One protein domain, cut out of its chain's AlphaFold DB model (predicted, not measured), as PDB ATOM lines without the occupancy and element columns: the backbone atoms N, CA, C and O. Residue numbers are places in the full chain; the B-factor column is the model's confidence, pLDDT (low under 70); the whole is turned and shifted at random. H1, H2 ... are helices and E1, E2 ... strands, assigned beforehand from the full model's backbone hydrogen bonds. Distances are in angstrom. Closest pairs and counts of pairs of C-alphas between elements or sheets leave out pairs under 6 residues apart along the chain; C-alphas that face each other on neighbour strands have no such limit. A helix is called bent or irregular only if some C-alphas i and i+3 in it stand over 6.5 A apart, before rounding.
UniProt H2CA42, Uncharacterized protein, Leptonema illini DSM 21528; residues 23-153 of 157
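Overview. This is residues 23 to 153 of the 157 residues of an uncharacterized protein of Leptonema illini DSM 21528 (UniProt H2CA42). A long, strongly twisted antiparallel sheet of five strands curls round the short helix H1, while three more helices, H2, H3 and H4, make a loose group toward one end, where H4 packs on E4 and E5 with its residues 109 to 116. At the other end the turn of the hairpin E2 and E3 sticks out with residues 51 to 56. The printed part has 131 residues, with four named helices and five named strands in the order H1 E1 E2 E3 H2 H3 H4 E4 E5; the class is mixed, helices and strands. The whole is only just compact, close to loose, with a radius of gyration of the C-alphas of 16.5 A, and spans 48 by 34 by 22 A.

Arrangement. H1, residues 23 to 31, is on the branched sheet; its closest C-alphas to E1, residues 35 to 42, are those of Leu 31 and Val 37, 6.6 A apart. E2, residues 46 to 51, and E1 lie on one side of E3, residues 56 to 70, and E4, residues 129 to 141, on the other side. E3 is antiparallel to these three, with N 38 and O 67 at 2.8 A for E1, N 48 and O 59 at 2.8 A for E2, and N 64 and O 134 at 2.9 A for E4. E5, residues 144 to 151, forms an antiparallel hairpin with E4, with N 146 and O 139 at 2.8 A. H2, residues 72 to 85, only grazes the sheet with residues 72 to 76. H3, residues 88 to 97, is not on the sheet. H4, residues 101 to 116, touches H3 with residues 104 to 108 alone, in a helical hairpin at a shallow tilt of 30 degrees, opposite ways; Ile 95 and Arg 104 have the closest C-alphas, 5.3 A apart. H2 and H4 are close but not clearly touching, with the C-alphas of Val 78 and Thr 110 closest at 6.8 A. H4 is on the sheet, on the opposite face from H1, and its C-alpha of Leu 116 is 5.2 A from that of Ile 132 in E4, the closest pair. Each O i to N i+4 pair is within hydrogen-bond range in H1 and H4, against 8 of 10 in H2 and 4 of 6 in H3.

Along the chain. H1 begins at C-alpha 23, (-42.252, 28.200, -32.844). E1 bends by 71 degrees at residue 38. E3 is 40.1 A long and bends by 69 degrees at residue 67. H2 is irregular, with C-alphas 82 and 85 7.3 A apart. H4 measures 22.8 A and E4 36.0 A. E5, 20.2 A long, ends at C-alpha 151, (-31.124, 28.733, -39.898).

Size, cuts and confidence. The C-alphas of Asp 53 and Gln 125, the two farthest apart, are 52.6 A apart. The printed part has no cut, and the link from H4 to E4, residues 117 to 128, is long. The mean pLDDT of the printed part is 72.9; residues 51 to 55, 77 to 122, 126 to 127 and 153 are under 70.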
ATOM      1  N   ALA A  23     -43.023  28.017 -31.619       80.00
ATOM      2  CA  ALA A  23     -42.252  28.200 -32.844       80.00
ATOM      3  C   ALA A  23     -42.544  29.537 -33.528       80.00
ATOM      4  O   ALA A  23     -41.614  30.258 -33.893       80.00
ATOM      5  N   GLU A  24     -43.817  29.912 -33.639       83.75
ATOM      6  CA  GLU A  24     -44.189  31.222 -34.180       83.75
ATOM      7  C   GLU A  24     -43.693  32.367 -33.295       83.75
ATOM      8  O   GLU A  24     -43.181  33.360 -33.809       83.75
ATOM      9  N   ALA A  25     -43.781  32.225 -31.969       84.06
ATOM     10  CA  ALA A  25     -43.307  33.239 -31.030       84.06
ATOM     11  C   ALA A  25     -41.777  33.413 -31.069       84.06
ATOM     12  O   ALA A  25     -41.283  34.545 -31.102       84.06
ATOM     13  N   ASP A  26     -41.024  32.311 -31.106       83.19
ATOM     14  CA  ASP A  26     -39.564  32.326 -31.242       83.19
ATOM     15  C   ASP A  26     -39.148  32.947 -32.578       83.19
ATOM     16  O   ASP A  26     -38.276  33.821 -32.615       83.19
ATOM     17  N   LEU A  27     -39.822  32.568 -33.667       82.94
ATOM     18  CA  LEU A  27     -39.582  33.127 -34.989       82.94
ATOM     19  C   LEU A  27     -39.897  34.623 -35.032       82.94
ATOM     20  O   LEU A  27     -39.064  35.412 -35.471       82.94
ATOM     21  N   GLN A  28     -41.055  35.041 -34.519       85.06
ATOM     22  CA  GLN A  28     -41.444  36.446 -34.424       85.06
ATOM     23  C   GLN A  28     -40.392  37.249 -33.656       85.06
ATOM     24  O   GLN A  28     -39.994  38.329 -34.098       85.06
ATOM     25  N   LYS A  29     -39.904  36.724 -32.526       81.25
ATOM     26  CA  LYS A  29     -38.870  37.367 -31.709       81.25
ATOM     27  C   LYS A  29     -37.548  37.488 -32.463       81.25
ATOM     28  O   LYS A  29     -36.953  38.563 -32.452       81.25
ATOM     29  N   SER A  30     -37.102  36.421 -33.126       77.00
ATOM     30  CA  SER A  30     -35.872  36.421 -33.922       77.00
ATOM     31  C   SER A  30     -35.955  37.367 -35.121       77.00
ATOM     32  O   SER A  30     -35.009  38.106 -35.381       77.00
ATOM     33  N   LEU A  31     -37.085  37.400 -35.828       79.44
ATOM     34  CA  LEU A  31     -37.266  38.229 -37.020       79.44
ATOM     35  C   LEU A  31     -37.556  39.699 -36.710       79.44
ATOM     36  O   LEU A  31     -37.188  40.573 -37.492       79.44
ATOM     37  N   SER A  32     -38.135  40.004 -35.546       77.69
ATOM     38  CA  SER A  32     -38.338  41.394 -35.105       77.69
ATOM     39  C   SER A  32     -37.022  42.169 -34.952       77.69
ATOM     40  O   SER A  32     -37.019  43.397 -34.914       77.69
ATOM     41  N   LEU A  33     -35.890  41.461 -34.887       71.06
ATOM     42  CA  LEU A  33     -34.552  42.041 -34.837       71.06
ATOM     43  C   LEU A  33     -34.067  42.574 -36.197       71.06
ATOM     44  O   LEU A  33     -33.170  43.418 -36.228       71.06
ATOM     45  N   VAL A  34     -34.642  42.093 -37.306       72.12
ATOM     46  CA  VAL A  34     -34.286  42.493 -38.681       72.12
ATOM     47  C   VAL A  34     -35.325  43.402 -39.332       72.12
ATOM     48  O   VAL A  34     -34.992  44.199 -40.208       72.12
ATOM     49  N   GLY A  35     -36.578  43.337 -38.891       78.62
ATOM     50  CA  GLY A  35     -37.644  44.165 -39.432       78.62
ATOM     51  C   GLY A  35     -38.993  43.858 -38.807       78.62
ATOM     52  O   GLY A  35     -39.118  43.028 -37.913       78.62
ATOM     53  N   GLN A  36     -40.032  44.527 -39.293       86.56
ATOM     54  CA  GLN A  36     -41.394  44.230 -38.870       86.56
ATOM     55  C   GLN A  36     -41.888  42.976 -39.591       86.56
ATOM     56  O   GLN A  36     -42.007  42.972 -40.816       86.56
ATOM     57  N   VAL A  37     -42.224  41.932 -38.841       86.69
ATOM     58  CA  VAL A  37     -42.837  40.733 -39.415       86.69
ATOM     59  C   VAL A  37     -44.263  41.047 -39.865       86.69
ATOM     60  O   VAL A  37     -45.047  41.633 -39.120       86.69
ATOM     61  N   THR A  38     -44.580  40.684 -41.104       87.06
ATOM     62  CA  THR A  38     -45.880  40.931 -41.750       87.06
ATOM     63  C   THR A  38     -46.677  39.659 -42.003       87.06
ATOM     64  O   THR A  38     -47.900  39.720 -42.068       87.06
ATOM     65  N   SER A  39     -46.005  38.513 -42.110       89.62
ATOM     66  CA  SER A  39     -46.637  37.196 -42.168       89.62
ATOM     67  C   SER A  39     -45.672  36.131 -41.656       89.62
ATOM     68  O   SER A  39     -44.462  36.252 -41.872       89.62
ATOM     69  N   ILE A  40     -46.211  35.093 -41.020       88.25
ATOM     70  CA  ILE A  40     -45.503  33.872 -40.623       88.25
ATOM     71  C   ILE A  40     -46.340  32.680 -41.075       88.25
ATOM     72  O   ILE A  40     -47.560  32.684 -40.940       88.25
ATOM     73  N   GLU A  41     -45.662  31.674 -41.602       88.75
ATOM     74  CA  GLU A  41     -46.184  30.345 -41.866       88.75
ATOM     75  C   GLU A  41     -45.146  29.341 -41.357       88.75
ATOM     76  O   GLU A  41     -43.986  29.369 -41.779       88.75
ATOM     77  N   THR A  42     -45.541  28.468 -40.434       87.06
ATOM     78  CA  THR A  42     -44.710  27.347 -39.977       87.06
ATOM     79  C   THR A  42     -45.184  26.057 -40.638       87.06
ATOM     80  O   THR A  42     -46.371  25.864 -40.889       87.06
ATOM     81  N   GLY A  43     -44.239  25.191 -40.991       83.44
ATOM     82  CA  GLY A  43     -44.521  23.898 -41.600       83.44
ATOM     83  C   GLY A  43     -44.447  22.749 -40.600       83.44
ATOM     84  O   GLY A  43     -44.304  22.936 -39.392       83.44
ATOM     85  N   GLU A  44     -44.529  21.528 -41.125       84.62
ATOM     86  CA  GLU A  44     -44.522  20.321 -40.302       84.62
ATOM     87  C   GLU A  44     -43.212  20.143 -39.529       84.62
ATOM     88  O   GLU A  44     -42.112  20.193 -40.089       84.62
ATOM     89  N   LEU A  45     -43.354  19.866 -38.235       85.56
ATOM     90  CA  LEU A  45     -42.253  19.564 -37.334       85.56
ATOM     91  C   LEU A  45     -41.584  18.239 -37.721       85.56
ATOM     92  O   LEU A  45     -42.237  17.207 -37.877       85.56
ATOM     93  N   ARG A  46     -40.255  18.254 -37.807       84.69
ATOM     94  CA  ARG A  46     -39.410  17.083 -38.067       84.69
ATOM     95  C   ARG A  46     -38.494  16.851 -36.873       84.69
ATOM     96  O   ARG A  46     -37.911  17.793 -36.352       84.69
ATOM     97  N   SER A  47     -38.341  15.605 -36.435       83.81
ATOM     98  CA  SER A  47     -37.443  15.241 -35.332       83.81
ATOM     99  C   SER A  47     -36.405  14.231 -35.809       83.81
ATOM    100  O   SER A  47     -36.744  13.247 -36.468       83.81
ATOM    101  N   VAL A  48     -35.137  14.476 -35.483       82.75
ATOM    102  CA  VAL A  48     -34.014  13.577 -35.754       82.75
ATOM    103  C   VAL A  48     -33.380  13.191 -34.429       82.75
ATOM    104  O   VAL A  48     -32.945  14.039 -33.649       82.75
ATOM    105  N   LYS A  49     -33.305  11.885 -34.180       80.94
ATOM    106  CA  LYS A  49     -32.596  11.334 -33.028       80.94
ATOM    107  C   LYS A  49     -31.178  10.976 -33.435       80.94
ATOM    108  O   LYS A  49     -30.965  10.044 -34.207       80.94
ATOM    109  N   GLU A  50     -30.213  11.697 -32.890       72.69
ATOM    110  CA  GLU A  50     -28.804  11.349 -32.979       72.69
ATOM    111  C   GLU A  50     -28.430  10.509 -31.762       72.69
ATOM    112  O   GLU A  50     -28.409  10.985 -30.624       72.69
ATOM    113  N   ARG A  51     -28.127   9.232 -32.004       65.69
ATOM    114  CA  ARG A  51     -27.586   8.341 -30.982       65.69
ATOM    115  C   ARG A  51     -26.119   8.079 -31.282       65.69
ATOM    116  O   ARG A  51     -25.786   7.473 -32.294       65.69
ATOM    117  N   THR A  52     -25.260   8.524 -30.376       65.75
ATOM    118  CA  THR A  52     -23.849   8.125 -30.320       65.75
ATOM    119  C   THR A  52     -23.643   7.194 -29.125       65.75
ATOM    120  O   THR A  52     -24.506   7.121 -28.250       65.75
ATOM    121  N   ASP A  53     -22.498   6.512 -29.048       64.31
ATOM    122  CA  ASP A  53     -22.174   5.603 -27.933       64.31
ATOM    123  C   ASP A  53     -22.165   6.298 -26.552       64.31
ATOM    124  O   ASP A  53     -22.245   5.628 -25.525       64.31
ATOM    125  N   ALA A  54     -22.105   7.637 -26.518       61.41
ATOM    126  CA  ALA A  54     -22.012   8.437 -25.296       61.41
ATOM    127  C   ALA A  54     -23.226   9.347 -25.025       61.41
ATOM    128  O   ALA A  54     -23.431   9.747 -23.880       61.41
ATOM    129  N   VAL A  55     -24.017   9.715 -26.041       63.50
ATOM    130  CA  VAL A  55     -25.118  10.683 -25.888       63.50
ATOM    131  C   VAL A  55     -26.269  10.368 -26.844       63.50
ATOM    132  O   VAL A  55     -26.054  10.194 -28.046       63.50
ATOM    133  N   GLU A  56     -27.490  10.361 -26.310       70.12
ATOM    134  CA  GLU A  56     -28.731  10.455 -27.081       70.12
ATOM    135  C   GLU A  56     -29.172  11.924 -27.121       70.12
ATOM    136  O   GLU A  56     -29.363  12.555 -26.079       70.12
ATOM    137  N   ARG A  57     -29.284  12.490 -28.324       79.56
ATOM    138  CA  ARG A  57     -29.802  13.841 -28.560       79.56
ATOM    139  C   ARG A  57     -30.962  13.753 -29.533       79.56
ATOM    140  O   ARG A  57     -30.885  13.055 -30.536       79.56
ATOM    141  N   GLU A  58     -32.026  14.490 -29.254       85.00
ATOM    142  CA  GLU A  58     -33.129  14.664 -30.193       85.00
ATOM    143  C   GLU A  58     -33.120  16.125 -30.649       85.00
ATOM    144  O   GLU A  58     -33.243  17.043 -29.833       85.00
ATOM    145  N   LEU A  59     -32.891  16.332 -31.944       85.38
ATOM    146  CA  LEU A  59     -32.976  17.627 -32.603       85.38
ATOM    147  C   LEU A  59     -34.327  17.734 -33.292       85.38
ATOM    148  O   LEU A  59     -34.776  16.794 -33.944       85.38
ATOM    149  N   VAL A  60     -34.966  18.883 -33.141       87.12
ATOM    150  CA  VAL A  60     -36.274  19.166 -33.716       87.12
ATOM    151  C   VAL A  60     -36.150  20.360 -34.650       87.12
ATOM    152  O   VAL A  60     -35.472  21.339 -34.345       87.12
ATOM    153  N   PHE A  61     -36.801  20.255 -35.796       86.75
ATOM    154  CA  PHE A  61     -36.698  21.159 -36.923       86.75
ATOM    155  C   PHE A  61     -38.103  21.586 -37.336       86.75
ATOM    156  O   PHE A  61     -38.965  20.735 -37.548       86.75
ATOM    157  N   VAL A  62     -38.340  22.890 -37.448       88.62
ATOM    158  CA  VAL A  62     -39.626  23.435 -37.899       88.62
ATOM    159  C   VAL A  62     -39.352  24.369 -39.079       88.62
ATOM    160  O   VAL A  62     -38.808  25.457 -38.871       88.62
ATOM    161  N   PRO A  63     -39.660  23.961 -40.325       89.12
ATOM    162  CA  PRO A  63     -39.493  24.831 -41.479       89.12
ATOM    163  C   PRO A  63     -40.454  26.017 -41.377       89.12
ATOM    164  O   PRO A  63     -41.545  25.891 -40.823       89.12
ATOM    165  N   PHE A  64     -40.072  27.163 -41.929       88.19
ATOM    166  CA  PHE A  64     -40.936  28.337 -41.954       88.19
ATOM    167  C   PHE A  64     -40.795  29.132 -43.249       88.19
ATOM    168  O   PHE A  64     -39.774  29.083 -43.944       88.19
ATOM    169  N   ARG A  65     -41.826  29.928 -43.520       89.06
ATOM    170  CA  ARG A  65     -41.816  31.051 -44.451       89.06
ATOM    171  C   ARG A  65     -42.322  32.280 -43.718       89.06
ATOM    172  O   ARG A  65     -43.258  32.208 -42.929       89.06
ATOM    173  N   ALA A  66     -41.703  33.421 -43.961       88.81
ATOM    174  CA  ALA A  66     -42.155  34.678 -43.397       88.81
ATOM    175  C   ALA A  66     -41.927  35.824 -44.380       88.81
ATOM    176  O   ALA A  66     -41.156  35.715 -45.333       88.81
ATOM    177  N   SER A  67     -42.616  36.932 -44.142       88.69
ATOM    178  CA  SER A  67     -42.373  38.189 -44.845       88.69
ATOM    179  C   SER A  67     -42.054  39.270 -43.833       88.69
ATOM    180  O   SER A  67     -42.827  39.485 -42.896       88.69
ATOM    181  N   ILE A  68     -40.956  39.992 -44.036       87.25
ATOM    182  CA  ILE A  68     -40.546  41.092 -43.160       87.25
ATOM    183  C   ILE A  68     -40.479  42.405 -43.931       87.25
ATOM    184  O   ILE A  68     -40.071  42.434 -45.084       87.25
ATOM    185  N   ARG A  69     -40.834  43.514 -43.292       88.44
ATOM    186  CA  ARG A  69     -40.532  44.857 -43.794       88.44
ATOM    187  C   ARG A  69     -39.288  45.367 -43.099       88.44
ATOM    188  O   ARG A  69     -39.288  45.552 -41.881       88.44
ATOM    189  N   LEU A  70     -38.235  45.591 -43.874       78.50
ATOM    190  CA  LEU A  70     -36.992  46.131 -43.341       78.50
ATOM    191  C   LEU A  70     -37.193  47.574 -42.890       78.50
ATOM    192  O   LEU A  70     -37.851  48.376 -43.559       78.50
ATOM    193  N   THR A  71     -36.588  47.913 -41.758       76.88
ATOM    194  CA  THR A  71     -36.471  49.308 -41.342       76.88
ATOM    195  C   THR A  71     -35.471  50.033 -42.244       76.88
ATOM    196  O   THR A  71     -34.584  49.419 -42.848       76.88
ATOM    197  N   SER A  72     -35.587  51.362 -42.326       75.50
ATOM    198  CA  SER A  72     -34.630  52.183 -43.079       75.50
ATOM    199  C   SER A  72     -33.191  51.976 -42.602       75.50
ATOM    200  O   SER A  72     -32.283  51.921 -43.429       75.50
ATOM    201  N   ASP A  73     -32.998  51.792 -41.294       72.19
ATOM    202  CA  ASP A  73     -31.684  51.574 -40.691       72.19
ATOM    203  C   ASP A  73     -31.079  50.236 -41.117       72.19
ATOM    204  O   ASP A  73     -29.917  50.189 -41.519       72.19
ATOM    205  N   MET A  74     -31.865  49.152 -41.103       71.56
ATOM    206  CA  MET A  74     -31.375  47.833 -41.512       71.56
ATOM    207  C   MET A  74     -30.964  47.827 -42.988       71.56
ATOM    208  O   MET A  74     -29.874  47.368 -43.323       71.56
ATOM    209  N   ARG A  75     -31.774  48.426 -43.871       73.62
ATOM    210  CA  ARG A  75     -31.422  48.563 -45.293       73.62
ATOM    211  C   ARG A  75     -30.114  49.334 -45.485       73.62
ATOM    212  O   ARG A  75     -29.264  48.896 -46.254       73.62
ATOM    213  N   ASN A  76     -29.945  50.464 -44.796       71.56
ATOM    214  CA  ASN A  76     -28.744  51.292 -44.928       71.56
ATOM    215  C   ASN A  76     -27.487  50.531 -44.484       71.56
ATOM    216  O   ASN A  76     -26.455  50.591 -45.151       71.56
ATOM    217  N   ASN A  77     -27.578  49.772 -43.390       68.38
ATOM    218  CA  ASN A  77     -26.472  48.950 -42.898       68.38
ATOM    219  C   ASN A  77     -26.064  47.870 -43.903       68.38
ATOM    220  O   ASN A  77     -24.879  47.622 -44.114       68.38
ATOM    221  N   VAL A  78     -27.042  47.286 -44.582       66.69
ATOM    222  CA  VAL A  78     -26.809  46.212 -45.546       66.69
ATOM    223  C   VAL A  78     -26.241  46.758 -46.838       66.69
ATOM    224  O   VAL A  78     -25.303  46.187 -47.388       66.69
ATOM    225  N   GLN A  79     -26.768  47.882 -47.317       69.50
ATOM    226  CA  GLN A  79     -26.202  48.571 -48.464       69.50
ATOM    227  C   GLN A  79     -24.730  48.934 -48.203       69.50
ATOM    228  O   GLN A  79     -23.881  48.668 -49.053       69.50
ATOM    229  N   ASN A  80     -24.408  49.433 -47.004       66.81
ATOM    230  CA  ASN A  80     -23.028  49.710 -46.600       66.81
ATOM    231  C   ASN A  80     -22.150  48.444 -46.587       66.81
ATOM    232  O   ASN A  80     -21.002  48.501 -47.030       66.81
ATOM    233  N   ALA A  81     -22.670  47.303 -46.119       62.12
ATOM    234  CA  ALA A  81     -21.964  46.021 -46.177       62.12
ATOM    235  C   ALA A  81     -21.722  45.556 -47.626       62.12
ATOM    236  O   ALA A  81     -20.594  45.228 -47.990       62.12
ATOM    237  N   ARG A  82     -22.746  45.615 -48.487       62.03
ATOM    238  CA  ARG A  82     -22.677  45.187 -49.896       62.03
ATOM    239  C   ARG A  82     -21.743  46.043 -50.748       62.03
ATOM    240  O   ARG A  82     -21.077  45.520 -51.636       62.03
ATOM    241  N   GLU A  83     -21.676  47.346 -50.483       66.38
ATOM    242  CA  GLU A  83     -20.766  48.287 -51.153       66.38
ATOM    243  C   GLU A  83     -19.281  48.030 -50.822       66.38
ATOM    244  O   GLU A  83     -18.412  48.797 -51.230       66.38
ATOM    245  N   GLY A  84     -18.962  46.955 -50.090       53.25
ATOM    246  CA  GLY A  84     -17.588  46.571 -49.789       53.25
ATOM    247  C   GLY A  84     -16.936  47.465 -48.740       53.25
ATOM    248  O   GLY A  84     -15.726  47.378 -48.542       53.25
ATOM    249  N   ARG A  85     -17.720  48.281 -48.018       52.25
ATOM    250  CA  ARG A  85     -17.230  48.950 -46.802       52.25
ATOM    251  C   ARG A  85     -16.948  47.935 -45.685       52.25
ATOM    252  O   ARG A  85     -16.214  48.256 -44.757       52.25
ATOM    253  N   TYR A  86     -17.473  46.712 -45.816       49.47
ATOM    254  CA  TYR A  86     -17.164  45.541 -44.996       49.47
ATOM    255  C   TYR A  86     -17.066  44.298 -45.913       49.47
ATOM    256  O   TYR A  86     -18.006  44.007 -46.644       49.47
ATOM    257  N   GLN A  87     -15.939  43.572 -45.940       44.56
ATOM    258  CA  GLN A  87     -15.801  42.353 -46.767       44.56
ATOM    259  C   GLN A  87     -16.515  41.138 -46.131       44.56
ATOM    260  O   GLN A  87     -16.641  41.053 -44.915       44.56
ATOM    261  N   ARG A  88     -16.938  40.136 -46.918       44.34
ATOM    262  CA  ARG A  88     -17.559  38.895 -46.389       44.34
ATOM    263  C   ARG A  88     -16.661  38.129 -45.406       44.34
ATOM    264  O   ARG A  88     -17.145  37.631 -44.398       44.34
ATOM    265  N   GLU A  89     -15.352  38.118 -45.642       45.31
ATOM    266  CA  GLU A  89     -14.336  37.572 -44.721       45.31
ATOM    267  C   GLU A  89     -14.172  38.444 -43.456       45.31
ATOM    268  O   GLU A  89     -13.800  37.968 -42.384       45.31
ATOM    269  N   TYR A  90     -14.552  39.719 -43.559       46.94
ATOM    270  CA  TYR A  90     -14.583  40.706 -42.484       46.94
ATOM    271  C   TYR A  90     -15.817  40.542 -41.587       46.94
ATOM    272  O   TYR A  90     -15.783  40.998 -40.459       46.94
ATOM    273  N   VAL A  91     -16.893  39.865 -42.008       45.50
ATOM    274  CA  VAL A  91     -18.073  39.640 -41.145       45.50
ATOM    275  C   VAL A  91     -17.705  38.748 -39.957       45.50
ATOM    276  O   VAL A  91     -17.986  39.102 -38.815       45.50
ATOM    277  N   GLY A  92     -16.984  37.648 -40.198       42.19
ATOM    278  CA  GLY A  92     -16.453  36.799 -39.127       42.19
ATOM    279  C   GLY A  92     -15.425  37.527 -38.255       42.19
ATOM    280  O   GLY A  92     -15.465  37.417 -37.030       42.19
ATOM    281  N   TRP A  93     -14.554  38.333 -38.871       42.41
ATOM    282  CA  TRP A  93     -13.545  39.113 -38.153       42.41
ATOM    283  C   TRP A  93     -14.155  40.257 -37.329       42.41
ATOM    284  O   TRP A  93     -13.745  40.444 -36.192       42.41
ATOM    285  N   VAL A  94     -15.167  40.982 -37.817       47.91
ATOM    286  CA  VAL A  94     -15.864  42.074 -37.103       47.91
ATOM    287  C   VAL A  94     -16.818  41.546 -36.042       47.91
ATOM    288  O   VAL A  94     -16.923  42.161 -34.988       47.91
ATOM    289  N   ILE A  95     -17.454  40.386 -36.227       44.88
ATOM    290  CA  ILE A  95     -18.167  39.717 -35.124       44.88
ATOM    291  C   ILE A  95     -17.192  39.413 -33.970       44.88
ATOM    292  O   ILE A  95     -17.560  39.558 -32.806       44.88
ATOM    293  N   GLN A  96     -15.938  39.067 -34.287       45.78
ATOM    294  CA  GLN A  96     -14.876  38.819 -33.304       45.78
ATOM    295  C   GLN A  96     -14.168  40.090 -32.787       45.78
ATOM    296  O   GLN A  96     -13.616  40.057 -31.690       45.78
ATOM    297  N   SER A  97     -14.170  41.196 -33.538       41.56
ATOM    298  CA  SER A  97     -13.399  42.420 -33.233       41.56
ATOM    299  C   SER A  97     -14.247  43.671 -32.960       41.56
ATOM    300  O   SER A  97     -13.707  44.700 -32.550       41.56
ATOM    301  N   SER A  98     -15.574  43.603 -33.109       48.03
ATOM    302  CA  SER A  98     -16.491  44.661 -32.680       48.03
ATOM    303  C   SER A  98     -16.517  44.726 -31.158       48.03
ATOM    304  O   SER A  98     -17.069  43.859 -30.486       48.03
ATOM    305  N   THR A  99     -15.973  45.807 -30.610       52.91
ATOM    306  CA  THR A  99     -15.991  46.092 -29.169       52.91
ATOM    307  C   THR A  99     -17.335  46.638 -28.687       52.91
ATOM    308  O   THR A  99     -17.593  46.660 -27.485       52.91
ATOM    309  N   SER A 100     -18.217  47.054 -29.608       59.34
ATOM    310  CA  SER A 100     -19.578  47.482 -29.280       59.34
ATOM    311  C   SER A 100     -20.553  46.307 -29.375       59.34
ATOM    312  O   SER A 100     -20.644  45.620 -30.397       59.34
ATOM    313  N   GLU A 101     -21.320  46.087 -28.308       62.00
ATOM    314  CA  GLU A 101     -22.330  45.030 -28.253       62.00
ATOM    315  C   GLU A 101     -23.423  45.226 -29.316       62.00
ATOM    316  O   GLU A 101     -23.880  44.267 -29.936       62.00
ATOM    317  N   GLN A 102     -23.793  46.481 -29.575       59.41
ATOM    318  CA  GLN A 102     -24.792  46.853 -30.573       59.41
ATOM    319  C   GLN A 102     -24.324  46.556 -32.006       59.41
ATOM    320  O   GLN A 102     -25.101  46.022 -32.797       59.41
ATOM    321  N   GLY A 103     -23.054  46.830 -32.329       58.09
ATOM    322  CA  GLY A 103     -22.471  46.528 -33.640       58.09
ATOM    323  C   GLY A 103     -22.369  45.027 -33.915       58.09
ATOM    324  O   GLY A 103     -22.681  44.587 -35.020       58.09
ATOM    325  N   ARG A 104     -22.030  44.221 -32.897       62.84
ATOM    326  CA  ARG A 104     -21.979  42.753 -33.020       62.84
ATOM    327  C   ARG A 104     -23.354  42.163 -33.338       62.84
ATOM    328  O   ARG A 104     -23.486  41.411 -34.299       62.84
ATOM    329  N   ARG A 105     -24.388  42.551 -32.580       63.72
ATOM    330  CA  ARG A 105     -25.762  42.061 -32.798       63.72
ATOM    331  C   ARG A 105     -26.294  42.447 -34.178       63.72
ATOM    332  O   ARG A 105     -26.915  41.635 -34.850       63.72
ATOM    333  N   LEU A 106     -26.023  43.670 -34.628       63.72
ATOM    334  CA  LEU A 106     -26.461  44.152 -35.939       63.72
ATOM    335  C   LEU A 106     -25.871  43.330 -37.101       63.72
ATOM    336  O   LEU A 106     -26.576  43.032 -38.067       63.72
ATOM    337  N   LEU A 107     -24.601  42.937 -36.999       62.69
ATOM    338  CA  LEU A 107     -23.944  42.088 -37.996       62.69
ATOM    339  C   LEU A 107     -24.473  40.654 -37.976       62.69
ATOM    340  O   LEU A 107     -24.702  40.085 -39.038       62.69
ATOM    341  N   GLU A 108     -24.728  40.095 -36.792       64.56
ATOM    342  CA  GLU A 108     -25.368  38.783 -36.642       64.56
ATOM    343  C   GLU A 108     -26.762  38.767 -37.285       64.56
ATOM    344  O   GLU A 108     -27.095  37.849 -38.030       64.56
ATOM    345  N   HIS A 109     -27.557  39.820 -37.073       68.12
ATOM    346  CA  HIS A 109     -28.879  39.963 -37.687       68.12
ATOM    347  C   HIS A 109     -28.800  40.138 -39.212       68.12
ATOM    348  O   HIS A 109     -29.629  39.598 -39.941       68.12
ATOM    349  N   THR A 110     -27.788  40.857 -39.702       65.00
ATOM    350  CA  THR A 110     -27.548  41.034 -41.141       65.00
ATOM    351  C   THR A 110     -27.156  39.716 -41.808       65.00
ATOM    352  O   THR A 110     -27.723  39.364 -42.837       65.00
ATOM    353  N   ALA A 111     -26.244  38.954 -41.197       64.75
ATOM    354  CA  ALA A 111     -25.846  37.636 -41.685       64.75
ATOM    355  C   ALA A 111     -27.025  36.653 -41.678       64.75
ATOM    356  O   ALA A 111     -27.198  35.880 -42.615       64.75
ATOM    357  N   LEU A 112     -27.877  36.719 -40.651       68.06
ATOM    358  CA  LEU A 112     -29.110  35.941 -40.605       68.06
ATOM    359  C   LEU A 112     -30.031  36.288 -41.785       68.06
ATOM    360  O   LEU A 112     -30.531  35.391 -42.452       68.06
ATOM    361  N   LEU A 113     -30.223  37.574 -42.085       69.06
ATOM    362  CA  LEU A 113     -31.064  38.010 -43.199       69.06
ATOM    363  C   LEU A 113     -30.493  37.623 -44.574       69.06
ATOM    364  O   LEU A 113     -31.256  37.209 -45.445       69.06
ATOM    365  N   GLU A 114     -29.171  37.705 -44.765       68.81
ATOM    366  CA  GLU A 114     -28.513  37.218 -45.988       68.81
ATOM    367  C   GLU A 114     -28.711  35.714 -46.197       68.81
ATOM    368  O   GLU A 114     -28.895  35.287 -47.332       68.81
ATOM    369  N   ASN A 115     -28.715  34.929 -45.118       66.88
ATOM    370  CA  ASN A 115     -28.867  33.477 -45.193       66.88
ATOM    371  C   ASN A 115     -30.329  33.022 -45.341       66.88
ATOM    372  O   ASN A 115     -30.583  31.929 -45.830       66.88
ATOM    373  N   LEU A 116     -31.303  33.822 -44.896       69.00
ATOM    374  CA  LEU A 116     -32.725  33.444 -44.920       69.00
ATOM    375  C   LEU A 116     -33.491  33.978 -46.134       69.00
ATOM    376  O   LEU A 116     -34.615  33.541 -46.386       69.00
ATOM    377  N   SER A 117     -32.940  34.946 -46.866       68.62
ATOM    378  CA  SER A 117     -33.585  35.514 -48.049       68.62
ATOM    379  C   SER A 117     -32.846  35.115 -49.319       68.62
ATOM    380  O   SER A 117     -31.660  35.387 -49.473       68.62
ATOM    381  N   SER A 118     -33.573  34.538 -50.276       64.69
ATOM    382  CA  SER A 118     -33.066  34.271 -51.626       64.69
ATOM    383  C   SER A 118     -33.167  35.484 -52.561       64.69
ATOM    384  O   SER A 118     -32.681  35.437 -53.692       64.69
ATOM    385  N   GLU A 119     -33.799  36.578 -52.121       68.19
ATOM    386  CA  GLU A 119     -33.996  37.778 -52.932       68.19
ATOM    387  C   GLU A 119     -32.862  38.796 -52.774       68.19
ATOM    388  O   GLU A 119     -32.147  38.837 -51.777       68.19
ATOM    389  N   ARG A 120     -32.746  39.719 -53.737       68.81
ATOM    390  CA  ARG A 120     -31.934  40.938 -53.584       68.81
ATOM    391  C   ARG A 120     -32.660  41.965 -52.723       68.81
ATOM    392  O   ARG A 120     -32.979  43.068 -53.151       68.81
ATOM    393  N   TRP A 121     -32.949  41.586 -51.490       69.19
ATOM    394  CA  TRP A 121     -33.697  42.383 -50.526       69.19
ATOM    395  C   TRP A 121     -33.082  43.766 -50.255       69.19
ATOM    396  O   TRP A 121     -33.788  44.708 -49.914       69.19
ATOM    397  N   TYR A 122     -31.777  43.922 -50.474       69.19
ATOM    398  CA  TYR A 122     -31.064  45.199 -50.403       69.19
ATOM    399  C   TYR A 122     -31.373  46.172 -51.559       69.19
ATOM    400  O   TYR A 122     -30.924  47.314 -51.521       69.19
ATOM    401  N   GLU A 123     -32.075  45.734 -52.610       70.94
ATOM    402  CA  GLU A 123     -32.562  46.586 -53.711       70.94
ATOM    403  C   GLU A 123     -34.013  47.049 -53.480       70.94
ATOM    404  O   GLU A 123     -34.531  47.852 -54.254       70.94
ATOM    405  N   LYS A 124     -34.675  46.565 -52.418       71.06
ATOM    406  CA  LYS A 124     -36.082  46.859 -52.108       71.06
ATOM    407  C   LYS A 124     -36.269  48.252 -51.503       71.06
ATOM    408  O   LYS A 124     -35.403  48.781 -50.795       71.06
ATOM    409  N   GLN A 125     -37.439  48.841 -51.743       72.31
ATOM    410  CA  GLN A 125     -37.814  50.134 -51.161       72.31
ATOM    411  C   GLN A 125     -38.203  50.016 -49.677       72.31
ATOM    412  O   GLN A 125     -38.471  48.936 -49.153       72.31
ATOM    413  N   ALA A 126     -38.229  51.147 -48.960       66.44
ATOM    414  CA  ALA A 126     -38.664  51.160 -47.557       66.44
ATOM    415  C   ALA A 126     -40.132  50.738 -47.474       66.44
ATOM    416  O   ALA A 126     -40.971  51.303 -48.169       66.44
ATOM    417  N   GLY A 127     -40.435  49.783 -46.597       69.19
ATOM    418  CA  GLY A 127     -41.795  49.272 -46.429       69.19
ATOM    419  C   GLY A 127     -42.197  48.183 -47.425       69.19
ATOM    420  O   GLY A 127     -43.271  47.605 -47.256       69.19
ATOM    421  N   GLU A 128     -41.348  47.840 -48.399       79.38
ATOM    422  CA  GLU A 128     -41.534  46.622 -49.186       79.38
ATOM    423  C   GLU A 128     -41.246  45.387 -48.328       79.38
ATOM    424  O   GLU A 128     -40.335  45.370 -47.494       79.38
ATOM    425  N   SER A 129     -42.061  44.354 -48.529       84.44
ATOM    426  CA  SER A 129     -41.884  43.079 -47.847       84.44
ATOM    427  C   SER A 129     -40.801  42.252 -48.539       84.44
ATOM    428  O   SER A 129     -40.788  42.103 -49.760       84.44
ATOM    429  N   VAL A 130     -39.911  41.694 -47.729       84.19
ATOM    430  CA  VAL A 130     -38.862  40.757 -48.108       84.19
ATOM    431  C   VAL A 130     -39.307  39.363 -47.681       84.19
ATOM    432  O   VAL A 130     -39.504  39.146 -46.477       84.19
ATOM    433  N   PRO A 131     -39.474  38.421 -48.621       86.12
ATOM    434  CA  PRO A 131     -39.726  37.040 -48.267       86.12
ATOM    435  C   PRO A 131     -38.451  36.408 -47.707       86.12
ATOM    436  O   PRO A 131     -37.335  36.632 -48.191       86.12
ATOM    437  N   ILE A 132     -38.644  35.603 -46.672       85.94
ATOM    438  CA  ILE A 132     -37.607  34.821 -46.014       85.94
ATOM    439  C   ILE A 132     -38.121  33.408 -45.760       85.94
ATOM    440  O   ILE A 132     -39.307  33.191 -45.498       85.94
ATOM    441  N   ALA A 133     -37.222  32.441 -45.832       86.56
ATOM    442  CA  ALA A 133     -37.520  31.047 -45.570       86.56
ATOM    443  C   ALA A 133     -36.344  30.393 -44.853       86.56
ATOM    444  O   ALA A 133     -35.189  30.791 -45.008       86.56
ATOM    445  N   GLY A 134     -36.642  29.375 -44.061       86.12
ATOM    446  CA  GLY A 134     -35.616  28.678 -43.312       86.12
ATOM    447  C   GLY A 134     -36.202  27.627 -42.395       86.12
ATOM    448  O   GLY A 134     -37.275  27.077 -42.639       86.12
ATOM    449  N   GLU A 135     -35.471  27.357 -41.326       86.12
ATOM    450  CA  GLU A 135     -35.803  26.349 -40.339       86.12
ATOM    451  C   GLU A 135     -35.472  26.846 -38.929       86.12
ATOM    452  O   GLU A 135     -34.372  27.336 -38.661       86.12
ATOM    453  N   LEU A 136     -36.427  26.704 -38.012       85.31
ATOM    454  CA  LEU A 136     -36.190  26.813 -36.578       85.31
ATOM    455  C   LEU A 136     -35.594  25.500 -36.087       85.31
ATOM    456  O   LEU A 136     -36.116  24.424 -36.392       85.31
ATOM    457  N   ARG A 137     -34.531  25.584 -35.291       85.25
ATOM    458  CA  ARG A 137     -33.899  24.409 -34.686       85.25
ATOM    459  C   ARG A 137     -34.077  24.413 -33.185       85.25
ATOM    460  O   ARG A 137     -33.886  25.429 -32.518       85.25
ATOM    461  N   TYR A 138     -34.357  23.237 -32.654       85.38
ATOM    462  CA  TYR A 138     -34.539  22.979 -31.240       85.38
ATOM    463  C   TYR A 138     -33.739  21.750 -30.831       85.38
ATOM    464  O   TYR A 138     -33.533  20.822 -31.614       85.38
ATOM    465  N   ARG A 139     -33.334  21.714 -29.567       86.50
ATOM    466  CA  ARG A 139     -32.841  20.507 -28.909       86.50
ATOM    467  C   ARG A 139     -33.847  20.079 -27.862       86.50
ATOM    468  O   ARG A 139     -34.239  20.886 -27.025       86.50
ATOM    469  N   LYS A 140     -34.248  18.815 -27.873       84.75
ATOM    470  CA  LYS A 140     -35.112  18.271 -26.832       84.75
ATOM    471  C   LYS A 140     -34.273  17.869 -25.626       84.75
ATOM    472  O   LYS A 140     -33.363  17.048 -25.730       84.75
ATOM    473  N   GLU A 141     -34.600  18.426 -24.470       82.81
ATOM    474  CA  GLU A 141     -33.960  18.140 -23.192       82.81
ATOM    475  C   GLU A 141     -35.020  17.858 -22.134       82.81
ATOM    476  O   GLU A 141     -35.872  18.699 -21.872       82.81
ATOM    477  N   LYS A 142     -34.973  16.675 -21.505       78.25
ATOM    478  CA  LYS A 142     -35.866  16.297 -20.387       78.25
ATOM    479  C   LYS A 142     -37.365  16.561 -20.654       78.25
ATOM    480  O   LYS A 142     -38.107  16.878 -19.733       78.25
ATOM    481  N   GLY A 143     -37.802  16.413 -21.907       75.06
ATOM    482  CA  GLY A 143     -39.192  16.641 -22.324       75.06
ATOM    483  C   GLY A 143     -39.521  18.074 -22.761       75.06
ATOM    484  O   GLY A 143     -40.641  18.315 -23.184       75.06
ATOM    485  N   SER A 144     -38.565  19.005 -22.721       80.94
ATOM    486  CA  SER A 144     -38.734  20.390 -23.176       80.94
ATOM    487  C   SER A 144     -37.919  20.676 -24.435       80.94
ATOM    488  O   SER A 144     -36.860  20.086 -24.645       80.94
ATOM    489  N   LEU A 145     -38.398  21.599 -25.271       84.06
ATOM    490  CA  LEU A 145     -37.654  22.105 -26.423       84.06
ATOM    491  C   LEU A 145     -36.807  23.312 -26.011       84.06
ATOM    492  O   LEU A 145     -37.312  24.283 -25.455       84.06
ATOM    493  N   VAL A 146     -35.510  23.249 -26.298       83.62
ATOM    494  CA  VAL A 146     -34.557  24.347 -26.130       83.62
ATOM    495  C   VAL A 146     -34.291  24.953 -27.500       83.62
ATOM    496  O   VAL A 146     -33.746  24.277 -28.373       83.62
ATOM    497  N   PHE A 147     -34.679  26.214 -27.695       80.69
ATOM    498  CA  PHE A 147     -34.478  26.926 -28.956       80.69
ATOM    499  C   PHE A 147     -32.988  27.152 -29.237       80.69
ATOM    500  O   PHE A 147     -32.259  27.686 -28.400       80.69
ATOM    501  N   LEU A 148     -32.536  26.735 -30.419       77.00
ATOM    502  CA  LEU A 148     -31.146  26.860 -30.862       77.00
ATOM    503  C   LEU A 148     -30.942  28.018 -31.841       77.00
ATOM    504  O   LEU A 148     -29.812  28.473 -32.004       77.00
ATOM    505  N   GLY A 149     -32.008  28.481 -32.498       75.94
ATOM    506  CA  GLY A 149     -31.957  29.587 -33.448       75.94
ATOM    507  C   GLY A 149     -32.698  29.317 -34.755       75.94
ATOM    508  O   GLY A 149     -33.333  28.278 -34.947       75.94
ATOM    509  N   VAL A 150     -32.577  30.290 -35.656       80.75
ATOM    510  CA  VAL A 150     -33.126  30.282 -37.015       80.75
ATOM    511  C   VAL A 150     -31.978  30.048 -37.997       80.75
ATOM    512  O   VAL A 150     -30.931  30.682 -37.873       80.75
ATOM    513  N   PHE A 151     -32.164  29.150 -38.959       77.75
ATOM    514  CA  PHE A 151     -31.124  28.733 -39.898       77.75
ATOM    515  C   PHE A 151     -31.654  28.714 -41.331       77.75
ATOM    516  O   PHE A 151     -32.846  28.498 -41.557       77.75
ATOM    517  N   GLU A 152     -30.757  28.907 -42.300       77.44
ATOM    518  CA  GLU A 152     -31.055  28.622 -43.705       77.44
ATOM    519  C   GLU A 152     -31.483  27.156 -43.851       77.44
ATOM    520  O   GLU A 152     -30.914  26.250 -43.229       77.44
ATOM    521  N   SER A 153     -32.497  26.915 -44.682       68.19
ATOM    522  CA  SER A 153     -32.890  25.556 -45.031       68.19
ATOM    523  C   SER A 153     -31.977  25.036 -46.143       68.19
ATOM    524  O   SER A 153     -32.100  25.424 -47.301       68.19
TER     525      SER A 153